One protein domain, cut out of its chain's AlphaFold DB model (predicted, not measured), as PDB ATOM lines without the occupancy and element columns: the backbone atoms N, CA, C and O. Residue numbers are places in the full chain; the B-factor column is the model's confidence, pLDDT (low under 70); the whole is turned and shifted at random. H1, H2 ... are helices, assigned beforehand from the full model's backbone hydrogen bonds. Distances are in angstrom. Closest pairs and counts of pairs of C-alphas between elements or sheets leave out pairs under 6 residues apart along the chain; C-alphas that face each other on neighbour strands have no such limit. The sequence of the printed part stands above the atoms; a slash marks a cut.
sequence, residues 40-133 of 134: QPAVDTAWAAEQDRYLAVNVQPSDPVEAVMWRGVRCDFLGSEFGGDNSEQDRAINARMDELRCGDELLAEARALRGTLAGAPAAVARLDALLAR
ATOM      1  N   GLN A  40     124.076 142.855 161.268       55.88
ATOM      2  CA  GLN A  40     124.747 141.941 160.327       55.88
ATOM      3  C   GLN A  40     126.282 141.920 160.457       55.88
ATOM      4  O   GLN A  40     126.835 140.830 160.590       55.88
ATOM      5  N   PRO A  41     126.987 143.068 160.557       61.34
ATOM      6  CA  PRO A  41     128.452 143.057 160.623       61.34
ATOM      7  C   PRO A  41     128.991 142.325 161.860       61.34
ATOM      8  O   PRO A  41     130.041 141.684 161.814       61.34
ATOM      9  N   ALA A  42     128.266 142.412 162.979       62.72
ATOM     10  CA  ALA A  42     128.644 141.755 164.224       62.72
ATOM     11  C   ALA A  42     128.467 140.229 164.145       62.72
ATOM     12  O   ALA A  42     129.313 139.496 164.654       62.72
ATOM     13  N   VAL A  43     127.404 139.755 163.484       63.31
ATOM     14  CA  VAL A  43     127.145 138.320 163.281       63.31
ATOM     15  C   VAL A  43     128.180 137.712 162.334       63.31
ATOM     16  O   VAL A  43     128.742 136.666 162.653       63.31
ATOM     17  N   ASP A  44     128.511 138.396 161.237       68.44
ATOM     18  CA  ASP A  44     129.501 137.912 160.267       68.44
ATOM     19  C   ASP A  44     130.907 137.810 160.878       68.44
ATOM     20  O   ASP A  44     131.606 136.814 160.688       68.44
ATOM     21  N   THR A  45     131.306 138.804 161.680       66.81
ATOM     22  CA  THR A  45     132.614 138.797 162.362       66.81
ATOM     23  C   THR A  45     132.695 137.683 163.410       66.81
ATOM     24  O   THR A  45     133.719 137.008 163.527       66.81
ATOM     25  N   ALA A  46     131.613 137.461 164.165       74.25
ATOM     26  CA  ALA A  46     131.541 136.378 165.141       74.25
ATOM     27  C   ALA A  46     131.583 135.000 164.467       74.25
ATOM     28  O   ALA A  46     132.242 134.096 164.974       74.25
ATOM     29  N   TRP A  47     130.928 134.844 163.314       81.31
ATOM     30  CA  TRP A  47     130.948 133.599 162.550       81.31
ATOM     31  C   TRP A  47     132.330 133.298 161.969       81.31
ATOM     32  O   TRP A  47     132.799 132.171 162.093       81.31
ATOM     33  N   ALA A  48     133.017 134.295 161.403       82.62
ATOM     34  CA  ALA A  48     134.372 134.124 160.876       82.62
ATOM     35  C   ALA A  48     135.360 133.651 161.957       82.62
ATOM     36  O   ALA A  48     136.095 132.689 161.747       82.62
ATOM     37  N   ALA A  49     135.314 134.254 163.150       81.62
ATOM     38  CA  ALA A  49     136.130 133.810 164.282       81.62
ATOM     39  C   ALA A  49     135.823 132.357 164.696       81.62
ATOM     40  O   ALA A  49     136.708 131.612 165.122       81.62
ATOM     41  N   GLU A  50     134.566 131.943 164.557       84.12
ATOM     42  CA  GLU A  50     134.126 130.590 164.870       84.12
ATOM     43  C   GLU A  50     134.561 129.570 163.808       84.12
ATOM     44  O   GLU A  50     134.937 128.444 164.152       84.12
ATOM     45  N   GLN A  51     134.596 129.979 162.535       86.75
ATOM     46  CA  GLN A  51     135.167 129.177 161.456       86.75
ATOM     47  C   GLN A  51     136.644 128.879 161.707       86.75
ATOM     48  O   GLN A  51     137.025 127.708 161.727       86.75
ATOM     49  N   ASP A  52     137.454 129.905 161.980       87.12
ATOM     50  CA  ASP A  52     138.892 129.750 162.239       87.12
ATOM     51  C   ASP A  52     139.157 128.742 163.363       87.12
ATOM     52  O   ASP A  52     140.022 127.865 163.262       87.12
ATOM     53  N   ARG A  53     138.359 128.821 164.433       87.31
ATOM     54  CA  ARG A  53     138.473 127.925 165.583       87.31
ATOM     55  C   ARG A  53     138.166 126.474 165.228       87.31
ATOM     56  O   ARG A  53     138.903 125.585 165.653       87.31
ATOM     57  N   TYR A  54     137.086 126.207 164.495       90.12
ATOM     58  CA  TYR A  54     136.657 124.834 164.214       90.12
ATOM     59  C   TYR A  54     137.356 124.196 163.017       90.12
ATOM     60  O   TYR A  54     137.519 122.974 163.011       90.12
ATOM     61  N   LEU A  55     137.837 124.981 162.049       88.81
ATOM     62  CA  LEU A  55     138.659 124.471 160.948       88.81
ATOM     63  C   LEU A  55     140.036 123.994 161.431       88.81
ATOM     64  O   LEU A  55     140.596 123.060 160.861       88.81
ATOM     65  N   ALA A  56     140.545 124.543 162.538       87.50
ATOM     66  CA  ALA A  56     141.759 124.051 163.190       87.50
ATOM     67  C   ALA A  56     141.575 122.700 163.922       87.50
ATOM     68  O   ALA A  56     142.557 122.087 164.346       87.50
ATOM     69  N   VAL A  57     140.336 122.218 164.093       87.25
ATOM     70  CA  VAL A  57     140.019 121.022 164.887       87.25
ATOM     71  C   VAL A  57     139.477 119.900 164.001       87.25
ATOM     72  O   VAL A  57     138.386 119.971 163.435       87.25
ATOM     73  N   ASN A  58     140.214 118.786 163.940       85.44
ATOM     74  CA  ASN A  58     139.858 117.660 163.070       85.44
ATOM     75  C   ASN A  58     138.890 116.638 163.682       85.44
ATOM     76  O   ASN A  58     138.292 115.852 162.941       85.44
ATOM     77  N   VAL A  59     138.722 116.663 165.004       90.94
ATOM     78  CA  VAL A  59     137.883 115.728 165.762       90.94
ATOM     79  C   VAL A  59     136.653 116.459 166.278       90.94
ATOM     80  O   VAL A  59     136.773 117.537 166.852       90.94
ATOM     81  N   GLN A  60     135.477 115.864 166.090       92.88
ATOM     82  CA  GLN A  60     134.236 116.433 166.600       92.88
ATOM     83  C   GLN A  60     134.288 116.537 168.136       92.88
ATOM     84  O   GLN A  60     134.589 115.538 168.798       92.88
ATOM     85  N   PRO A  61     133.991 117.712 168.716       94.44
ATOM     86  CA  PRO A  61     133.888 117.868 170.162       94.44
ATOM     87  C   PRO A  61     132.793 116.983 170.767       94.44
ATOM     88  O   PRO A  61     131.797 116.678 170.114       94.44
ATOM     89  N   SER A  62     132.959 116.599 172.034       95.06
ATOM     90  CA  SER A  62     131.955 115.822 172.774       95.06
ATOM     91  C   SER A  62     130.836 116.676 173.374       95.06
ATOM     92  O   SER A  62     129.754 116.151 173.632       95.06
ATOM     93  N   ASP A  63     131.081 117.969 173.614       95.56
ATOM     94  CA  ASP A  63     130.033 118.886 174.062       95.56
ATOM     95  C   ASP A  63     128.971 119.051 172.953       95.56
ATOM     96  O   ASP A  63     129.345 119.322 171.811       95.56
ATOM     97  N   PRO A  64     127.664 118.898 173.246       95.81
ATOM     98  CA  PRO A  64     126.623 118.922 172.217       95.81
ATOM     99  C   PRO A  64     126.530 120.239 171.439       95.81
ATOM    100  O   PRO A  64     126.280 120.224 170.232       95.81
ATOM    101  N   VAL A  65     126.741 121.380 172.102       95.56
ATOM    102  CA  VAL A  65     126.708 122.692 171.439       95.56
ATOM    103  C   VAL A  65     127.927 122.824 170.539       95.56
ATOM    104  O   VAL A  65     127.788 123.140 169.359       95.56
ATOM    105  N   GLU A  66     129.113 122.506 171.058       95.38
ATOM    106  CA  GLU A  66     130.350 122.512 170.279       95.38
ATOM    107  C   GLU A  66     130.289 121.545 169.086       95.38
ATOM    108  O   GLU A  66     130.772 121.868 168.005       95.38
ATOM    109  N   ALA A  67     129.656 120.382 169.246       96.69
ATOM    110  CA  ALA A  67     129.456 119.382 168.200       96.69
ATOM    111  C   ALA A  67     128.563 119.879 167.053       96.69
ATOM    112  O   ALA A  67     128.829 119.582 165.884       96.69
ATOM    113  N   VAL A  68     127.482 120.600 167.365       97.25
ATOM    114  CA  VAL A  68     126.610 121.219 166.354       97.25
ATOM    115  C   VAL A  68     127.321 122.375 165.658       97.25
ATOM    116  O   VAL A  68     127.321 122.427 164.431       97.25
ATOM    117  N   MET A  69     127.994 123.250 166.408       95.50
ATOM    118  CA  MET A  69     128.726 124.381 165.832       95.50
ATOM    119  C   MET A  69     129.876 123.923 164.924       95.50
ATOM    120  O   MET A  69     130.021 124.427 163.813       95.50
ATOM    121  N   TRP A  70     130.641 122.914 165.349       96.44
ATOM    122  CA  TRP A  70     131.712 122.324 164.545       96.44
ATOM    123  C   TRP A  70     131.188 121.710 163.242       96.44
ATOM    124  O   TRP A  70     131.793 121.907 162.186       96.44
ATOM    125  N   ARG A  71     130.048 121.001 163.283       97.06
ATOM    126  CA  ARG A  71     129.408 120.479 162.063       97.06
ATOM    127  C   ARG A  71     128.936 121.618 161.169       97.06
ATOM    128  O   ARG A  71     129.224 121.580 159.982       97.06
ATOM    129  N   GLY A  72     128.302 122.647 161.731       96.00
ATOM    130  CA  GLY A  72     127.854 123.827 160.988       96.00
ATOM    131  C   GLY A  72     128.975 124.519 160.222       96.00
ATOM    132  O   GLY A  72     128.828 124.754 159.026       96.00
ATOM    133  N   VAL A  73     130.120 124.758 160.865       95.44
ATOM    134  CA  VAL A  73     131.303 125.321 160.194       95.44
ATOM    135  C   VAL A  73     131.814 124.406 159.086       95.44
ATOM    136  O   VAL A  73     132.111 124.875 157.991       95.44
ATOM    137  N   ARG A  74     131.904 123.094 159.331       95.31
ATOM    138  CA  ARG A  74     132.357 122.154 158.297       95.31
ATOM    139  C   ARG A  74     131.406 122.085 157.111       95.31
ATOM    140  O   ARG A  74     131.875 121.992 155.985       95.31
ATOM    141  N   CYS A  75     130.104 122.132 157.358       95.62
ATOM    142  CA  CYS A  75     129.098 122.150 156.310       95.62
ATOM    143  C   CYS A  75     129.179 123.432 155.467       95.62
ATOM    144  O   CYS A  75     129.115 123.347 154.247       95.62
ATOM    145  N   ASP A  76     129.375 124.594 156.101       94.44
ATOM    146  CA  ASP A  76     129.575 125.884 155.420       94.44
ATOM    147  C   ASP A  76     130.838 125.855 154.541       94.44
ATOM    148  O   ASP A  76     130.791 126.200 153.362       94.44
ATOM    149  N   PHE A  77     131.948 125.341 155.083       93.56
ATOM    150  CA  PHE A  77     133.201 125.171 154.346       93.56
ATOM    151  C   PHE A  77     133.047 124.221 153.150       93.56
ATOM    152  O   PHE A  77     133.372 124.585 152.025       93.56
ATOM    153  N   LEU A  78     132.500 123.021 153.360       93.81
ATOM    154  CA  LEU A  78     132.312 122.033 152.293       93.81
ATOM    155  C   LEU A  78     131.354 122.525 151.204       93.81
ATOM    156  O   LEU A  78     131.599 122.279 150.029       93.81
ATOM    157  N   GLY A  79     130.306 123.261 151.583       92.94
ATOM    158  CA  GLY A  79     129.397 123.891 150.630       92.94
ATOM    159  C   GLY A  79     130.088 124.938 149.753       92.94
ATOM    160  O   GLY A  79     129.739 125.071 148.584       92.94
ATOM    161  N   SER A  80     131.096 125.642 150.281       91.88
ATOM    162  CA  SER A  80     131.891 126.603 149.501       91.88
ATOM    163  C   SER A  80     132.877 125.952 148.524       91.88
ATOM    164  O   SER A  80     133.242 126.571 147.527       91.88
ATOM    165  N   GLU A  81     133.256 124.696 148.772       91.75
ATOM    166  CA  GLU A  81     134.150 123.910 147.911       91.75
ATOM    167  C   GLU A  81     133.399 123.169 146.790       91.75
ATOM    168  O   GLU A  81     134.027 122.596 145.900       91.75
ATOM    169  N   PHE A  82     132.063 123.146 146.832       88.75
ATOM    170  CA  PHE A  82     131.242 122.389 145.892       88.75
ATOM    171  C   PHE A  82     131.188 123.069 144.514       88.75
ATOM    172  O   PHE A  82     130.649 124.169 144.371       88.75
ATOM    173  N   GLY A  83     131.723 122.406 143.483       87.88
ATOM    174  CA  GLY A  83     131.799 122.945 142.119       87.88
ATOM    175  C   GLY A  83     130.534 122.721 141.283       87.88
ATOM    176  O   GLY A  83     130.283 123.456 140.325       87.88
ATOM    177  N   GLY A  84     129.725 121.720 141.637       90.38
ATOM    178  CA  GLY A  84     128.523 121.317 140.903       90.38
ATOM    179  C   GLY A  84     128.803 120.583 139.590       90.38
ATOM    180  O   GLY A  84     127.891 120.406 138.779       90.38
ATOM    181  N   ASP A  85     130.041 120.148 139.361       92.62
ATOM    182  CA  ASP A  85     130.472 119.442 138.154       92.62
ATOM    183  C   ASP A  85     130.329 117.914 138.266       92.62
ATOM    184  O   ASP A  85     130.557 117.191 137.293       92.62
ATOM    185  N   ASN A  86     129.895 117.416 139.430       91.31
ATOM    186  CA  ASN A  86     129.780 115.988 139.746       91.31
ATOM    187  C   ASN A  86     131.105 115.226 139.587       91.31
ATOM    188  O   ASN A  86     131.100 114.012 139.345       91.31
ATOM    189  N   SER A  87     132.242 115.904 139.734       96.19
ATOM    190  CA  SER A  87     133.562 115.288 139.811       96.19
ATOM    191  C   SER A  87     133.666 114.271 140.957       96.19
ATOM    192  O   SER A  87     132.799 114.147 141.825       96.19
ATOM    193  N   GLU A  88     134.752 113.493 140.972       97.25
ATOM    194  CA  GLU A  88     135.082 112.649 142.130       97.25
ATOM    195  C   GLU A  88     135.189 113.467 143.419       97.25
ATOM    196  O   GLU A  88     134.752 113.002 144.472       97.25
ATOM    197  N   GLN A  89     135.709 114.692 143.312       95.25
ATOM    198  CA  GLN A  89     135.803 115.627 144.421       95.25
ATOM    199  C   GLN A  89     134.416 116.036 144.923       95.25
ATOM    200  O   GLN A  89     134.149 115.869 146.109       95.25
ATOM    201  N   ASP A  90     133.508 116.462 144.043       95.56
ATOM    202  CA  ASP A  90     132.134 116.821 144.425       95.56
ATOM    203  C   ASP A  90     131.387 115.652 145.076       95.56
ATOM    204  O   ASP A  90     130.674 115.826 146.065       95.56
ATOM    205  N   ARG A  91     131.572 114.425 144.573       96.69
ATOM    206  CA  ARG A  91     130.973 113.232 145.193       96.69
ATOM    207  C   ARG A  91     131.542 112.953 146.583       96.69
ATOM    208  O   ARG A  91     130.790 112.551 147.466       96.69
ATOM    209  N   ALA A  92     132.842 113.162 146.785       96.56
ATOM    210  CA  ALA A  92     133.471 113.030 148.097       96.56
ATOM    211  C   ALA A  92     133.006 114.128 149.067       96.56
ATOM    212  O   ALA A  92     132.751 113.837 150.236       96.56
ATOM    213  N   ILE A  93     132.844 115.365 148.584       96.12
ATOM    214  CA  ILE A  93     132.273 116.480 149.350       96.12
ATOM    215  C   ILE A  93     130.840 116.146 149.768       96.12
ATOM    216  O   ILE A  93     130.537 116.226 150.956       96.12
ATOM    217  N   ASN A  94     129.995 115.678 148.845       95.38
ATOM    218  CA  ASN A  94     128.623 115.263 149.151       95.38
ATOM    219  C   ASN A  94     128.580 114.150 150.198       95.38
ATOM    220  O   ASN A  94     127.903 114.294 151.210       95.38
ATOM    221  N   ALA A  95     129.373 113.088 150.021       97.25
ATOM    222  CA  ALA A  95     129.455 112.011 151.007       97.25
ATOM    223  C   ALA A  95     129.867 112.541 152.390       97.25
ATOM    224  O   ALA A  95     129.330 112.119 153.414       97.25
ATOM    225  N   ARG A  96     130.786 113.512 152.437       96.50
ATOM    226  CA  ARG A  96     131.203 114.133 153.692       96.50
ATOM    227  C   ARG A  96     130.120 115.022 154.304       96.50
ATOM    228  O   ARG A  96     129.979 115.034 155.526       96.50
ATOM    229  N   MET A  97     129.371 115.762 153.492       96.56
ATOM    230  CA  MET A  97     128.231 116.556 153.954       96.56
ATOM    231  C   MET A  97     127.117 115.659 154.508       96.56
ATOM    232  O   MET A  97     126.571 115.968 155.569       96.56
ATOM    233  N   ASP A  98     126.858 114.515 153.873       97.44
ATOM    234  CA  ASP A  98     125.903 113.506 154.344       97.44
ATOM    235  C   ASP A  98     126.334 112.904 155.693       97.44
ATOM    236  O   ASP A  98     125.534 112.818 156.626       97.44
ATOM    237  N   GLU A  99     127.615 112.550 155.849       96.69
ATOM    238  CA  GLU A  99     128.178 112.069 157.123       96.69
ATOM    239  C   GLU A  99     128.015 113.089 158.258       96.69
ATOM    240  O   GLU A  99     127.749 112.726 159.407       96.69
ATOM    241  N   LEU A 100     128.177 114.375 157.944       96.44
ATOM    242  CA  LEU A 100     127.987 115.478 158.888       96.44
ATOM    243  C   LEU A 100     126.510 115.845 159.077       96.44
ATOM    244  O   LEU A 100     126.201 116.627 159.978       96.44
ATOM    245  N   ARG A 101     125.612 115.256 158.276       97.50
ATOM    246  CA  ARG A 101     124.172 115.533 158.243       97.50
ATOM    247  C   ARG A 101     123.885 117.017 158.003       97.50
ATOM    248  O   ARG A 101     123.083 117.621 158.715       97.50
ATOM    249  N   CYS A 102     124.603 117.616 157.053       96.50
ATOM    250  CA  CYS A 102     124.414 119.011 156.663       96.50
ATOM    251  C   CYS A 102     122.992 119.244 156.130       96.50
ATOM    252  O   CYS A 102     122.456 118.404 155.417       96.50
ATOM    253  N   GLY A 103     122.401 120.402 156.440       95.00
ATOM    254  CA  GLY A 103     121.033 120.741 156.039       95.00
ATOM    255  C   GLY A 103     120.020 120.586 157.175       95.00
ATOM    256  O   GLY A 103     120.303 120.940 158.323       95.00
ATOM    257  N   ASP A 104     118.825 120.095 156.854       96.69
ATOM    258  CA  ASP A 104     117.667 120.116 157.754       96.69
ATOM    259  C   ASP A 104     117.901 119.362 159.064       96.69
ATOM    260  O   ASP A 104     117.479 119.824 160.127       96.69
ATOM    261  N   GLU A 105     118.609 118.234 159.026       97.38
ATOM    262  CA  GLU A 105     118.950 117.445 160.204       97.38
ATOM    263  C   GLU A 105     119.792 118.240 161.204       97.38
ATOM    264  O   GLU A 105     119.483 118.243 162.401       97.38
ATOM    265  N   LEU A 106     120.829 118.933 160.728       97.62
ATOM    266  CA  LEU A 106     121.674 119.783 161.562       97.62
ATOM    267  C   LEU A 106     120.867 120.944 162.159       97.62
ATOM    268  O   LEU A 106     120.995 121.239 163.348       97.62
ATOM    269  N   LEU A 107     120.009 121.587 161.361       97.75
ATOM    270  CA  LEU A 107     119.193 122.712 161.829       97.75
ATOM    271  C   LEU A 107     118.116 122.268 162.821       97.75
ATOM    272  O   LEU A 107     117.825 122.981 163.783       97.75
ATOM    273  N   ALA A 108     117.523 121.092 162.625       98.12
ATOM    274  CA  ALA A 108     116.598 120.495 163.579       98.12
ATOM    275  C   ALA A 108     117.295 120.211 164.917       98.12
ATOM    276  O   ALA A 108     116.754 120.550 165.971       98.12
ATOM    277  N   GLU A 109     118.514 119.667 164.885       97.88
ATOM    278  CA  GLU A 109     119.320 119.426 166.085       97.88
ATOM    279  C   GLU A 109     119.684 120.737 166.803       97.88
ATOM    280  O   GLU A 109     119.505 120.847 168.017       97.88
ATOM    281  N   ALA A 110     120.105 121.764 166.060       97.50
ATOM    282  CA  ALA A 110     120.411 123.084 166.609       97.50
ATOM    283  C   ALA A 110     119.189 123.730 167.287       97.50
ATOM    284  O   ALA A 110     119.297 124.240 168.405       97.50
ATOM    285  N   ARG A 111     118.004 123.664 166.662       97.56
ATOM    286  CA  ARG A 111     116.745 124.156 167.256       97.56
ATOM    287  C   ARG A 111     116.364 123.371 168.510       97.56
ATOM    288  O   ARG A 111     115.931 123.975 169.491       97.56
ATOM    289  N   ALA A 112     116.547 122.050 168.500       97.50
ATOM    290  CA  ALA A 112     116.276 121.204 169.657       97.50
ATOM    291  C   ALA A 112     117.190 121.560 170.841       97.50
ATOM    292  O   ALA A 112     116.688 121.804 171.938       97.50
ATOM    293  N   LEU A 113     118.505 121.678 170.618       97.06
ATOM    294  CA  LEU A 113     119.460 122.101 171.651       97.06
ATOM    295  C   LEU A 113     119.166 123.510 172.167       97.06
ATOM    296  O   LEU A 113     119.207 123.754 173.370       97.06
ATOM    297  N   ARG A 114     118.810 124.444 171.283       96.44
ATOM    298  CA  ARG A 114     118.411 125.794 171.694       96.44
ATOM    299  C   ARG A 114     117.226 125.748 172.665       96.44
ATOM    300  O   ARG A 114     117.241 126.448 173.674       96.44
ATOM    301  N   GLY A 115     116.228 124.906 172.384       95.12
ATOM    302  CA  GLY A 115     115.047 124.726 173.229       95.12
ATOM    303  C   GLY A 115     115.345 124.133 174.611       95.12
ATOM    304  O   GLY A 115     114.636 124.442 175.567       95.12
ATOM    305  N   THR A 116     116.401 123.325 174.749       96.06
ATOM    306  CA  THR A 116     116.796 122.726 176.039       96.06
ATOM    307  C   THR A 116     117.713 123.626 176.872       96.06
ATOM    308  O   THR A 116     117.791 123.459 178.088       96.06
ATOM    309  N   LEU A 117     118.367 124.615 176.255       93.25
ATOM    310  CA  LEU A 117     119.394 125.465 176.871       93.25
ATOM    311  C   LEU A 117     118.888 126.842 177.336       93.25
ATOM    312  O   LEU A 117     119.670 127.786 177.428       93.25
ATOM    313  N   ALA A 118     117.606 126.978 177.690       81.94
ATOM    314  CA  ALA A 118     116.996 128.263 178.066       81.94
ATOM    315  C   ALA A 118     117.721 129.025 179.208       81.94
ATOM    316  O   ALA A 118     117.600 130.244 179.306       81.94
ATOM    317  N   GLY A 119     118.497 128.333 180.054       88.44
ATOM    318  CA  GLY A 119     119.319 128.933 181.116       88.44
ATOM    319  C   GLY A 119     120.751 129.323 180.716       88.44
ATOM    320  O   GLY A 119     121.501 129.802 181.563       88.44
ATOM    321  N   ALA A 120     121.157 129.112 179.462       93.50
ATOM    322  CA  ALA A 120     122.520 129.325 178.972       93.50
ATOM    323  C   ALA A 120     122.535 130.326 177.796       93.50
ATOM    324  O   ALA A 120     122.675 129.925 176.637       93.50
ATOM    325  N   PRO A 121     122.421 131.643 178.062       92.38
ATOM    326  CA  PRO A 121     122.223 132.652 177.018       92.38
ATOM    327  C   PRO A 121     123.362 132.709 175.992       92.38
ATOM    328  O   PRO A 121     123.110 132.926 174.812       92.38
ATOM    329  N   ALA A 122     124.606 132.455 176.408       90.38
ATOM    330  CA  ALA A 122     125.745 132.420 175.492       90.38
ATOM    331  C   ALA A 122     125.677 131.238 174.505       90.38
ATOM    332  O   ALA A 122     126.003 131.396 173.331       90.38
ATOM    333  N   ALA A 123     125.226 130.064 174.957       92.44
ATOM    334  CA  ALA A 123     125.057 128.897 174.093       92.44
ATOM    335  C   ALA A 123     123.890 129.100 173.116       92.44
ATOM    336  O   ALA A 123     124.026 128.830 171.925       92.44
ATOM    337  N   VAL A 124     122.777 129.655 173.605       94.62
ATOM    338  CA  VAL A 124     121.620 130.021 172.775       94.62
ATOM    339  C   VAL A 124     122.017 131.020 171.689       94.62
ATOM    340  O   VAL A 124     121.690 130.796 170.530       94.62
ATOM    341  N   ALA A 125     122.780 132.064 172.024       91.88
ATOM    342  CA  ALA A 125     123.233 133.058 171.050       91.88
ATOM    343  C   ALA A 125     124.103 132.450 169.936       91.88
ATOM    344  O   ALA A 125     123.992 132.844 168.778       91.88
ATOM    345  N   ARG A 126     124.948 131.466 170.268       91.19
ATOM    346  CA  ARG A 126     125.787 130.770 169.280       91.19
ATOM    347  C   ARG A 126     124.960 129.880 168.356       91.19
ATOM    348  O   ARG A 126     125.157 129.922 167.145       91.19
ATOM    349  N   LEU A 127     123.995 129.144 168.906       94.31
ATOM    350  CA  LEU A 127     123.048 128.360 168.105       94.31
ATOM    351  C   LEU A 127     122.168 129.260 167.225       94.31
ATOM    352  O   LEU A 127     121.883 128.901 166.088       94.31
ATOM    353  N   ASP A 128     121.785 130.442 167.706       93.56
ATOM    354  CA  ASP A 128     121.047 131.432 166.916       93.56
ATOM    355  C   ASP A 128     121.870 131.998 165.763       93.56
ATOM    356  O   ASP A 128     121.343 132.152 164.663       93.56
ATOM    357  N   ALA A 129     123.164 132.246 165.976       91.12
ATOM    358  CA  ALA A 129     124.067 132.659 164.907       91.12
ATOM    359  C   ALA A 129     124.191 131.583 163.816       91.12
ATOM    360  O   ALA A 129     124.135 131.913 162.634       91.12
ATOM    361  N   LEU A 130     124.289 130.301 164.197       92.56
ATOM    362  CA  LEU A 130     124.263 129.189 163.241       92.56
ATOM    363  C   LEU A 130     122.942 129.157 162.462       92.56
ATOM    364  O   LEU A 130     122.951 129.090 161.239       92.56
ATOM    365  N   LEU A 131     121.806 129.223 163.160       94.19
ATOM    366  CA  LEU A 131     120.479 129.149 162.544       94.19
ATOM    367  C   LEU A 131     120.163 130.337 161.630       94.19
ATOM    368  O   LEU A 131     119.366 130.185 160.717       94.19
ATOM    369  N   ALA A 132     120.746 131.509 161.870       91.94
ATOM    370  CA  ALA A 132     120.544 132.687 161.028       91.94
ATOM    371  C   ALA A 132     121.299 132.618 159.688       91.94
ATOM    372  O   ALA A 132     121.059 133.453 158.816       91.94
ATOM    373  N   ARG A 133     122.224 131.664 159.533       85.44
ATOM    374  CA  ARG A 133     123.070 131.529 158.343       85.44
ATOM    375  C   ARG A 133     122.508 130.573 157.282       85.44
ATOM    376  O   ARG A 133     122.959 130.626 156.142       85.44
TER     377      ARG A 133
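Overview. This is residues 40 to 133 of the 134 residues of an uncharacterized protein of Brevundimonas subvibrioides (UniProt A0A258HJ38). The longest helix, H2, is the core: the H4 and H5 hairpin packs on its first half to make a small three-helix bundle, while H3 folds back beside H2 toward the other end. H1 is set crosswise, meeting H2 with its last residues. The printed part has 94 residues with five named helices, H1 to H5 in order, and no named strand; the class is all helix. It is compact, with a radius of gyration of the C-alphas of 13.8 A, yet elongated, spanning 46 by 26 by 22 A.

Along the chain. Find C-alpha 64 at (126.623, 118.922, 172.217); from there H2 runs 25.9 A to residue 81. Before it, H1 takes residues 40 to 55, 22.3 A, beginning at (124.747, 141.941, 160.327). After it come H3, residues 88 to 100, 18.4 A; H4, residues 104 to 116, 18.5 A; and H5, residues 121 to 131, 15.0 A, ending at (120.479, 129.149, 162.544).

Arrangement. Start at H2, the hub, which touches the other four helices. H2, H4 and H5 form an up and down bundle, each running against the one before. At Val 68 and Ala 110, the closest C-alphas of H2 and H4 are 6.5 A apart. H4 and H5, a hairpin, touch at a shallow tilt of 18 degrees; their closest C-alphas, Arg 114 and Val 124, are 5.4 A apart. H2 and H3, another hairpin, touch at Arg 71 and Leu 100, their closest C-alphas, 6.1 A. H1 touches H2 with residues 50 to 55 alone, about perpendicular at 85 degrees, closest at C-alphas 54 and 70, 5.6 A. H1 and H3 are apart. In all five helices every O i to N i+4 pair is within hydrogen-bond range.

Size, cuts and confidence. Look to Ser 87 and Gly 119 for the two C-alphas farthest apart, 45.8 A. The printed part has no cut and no long link. Residues 40 to 45 are under pLDDT 70.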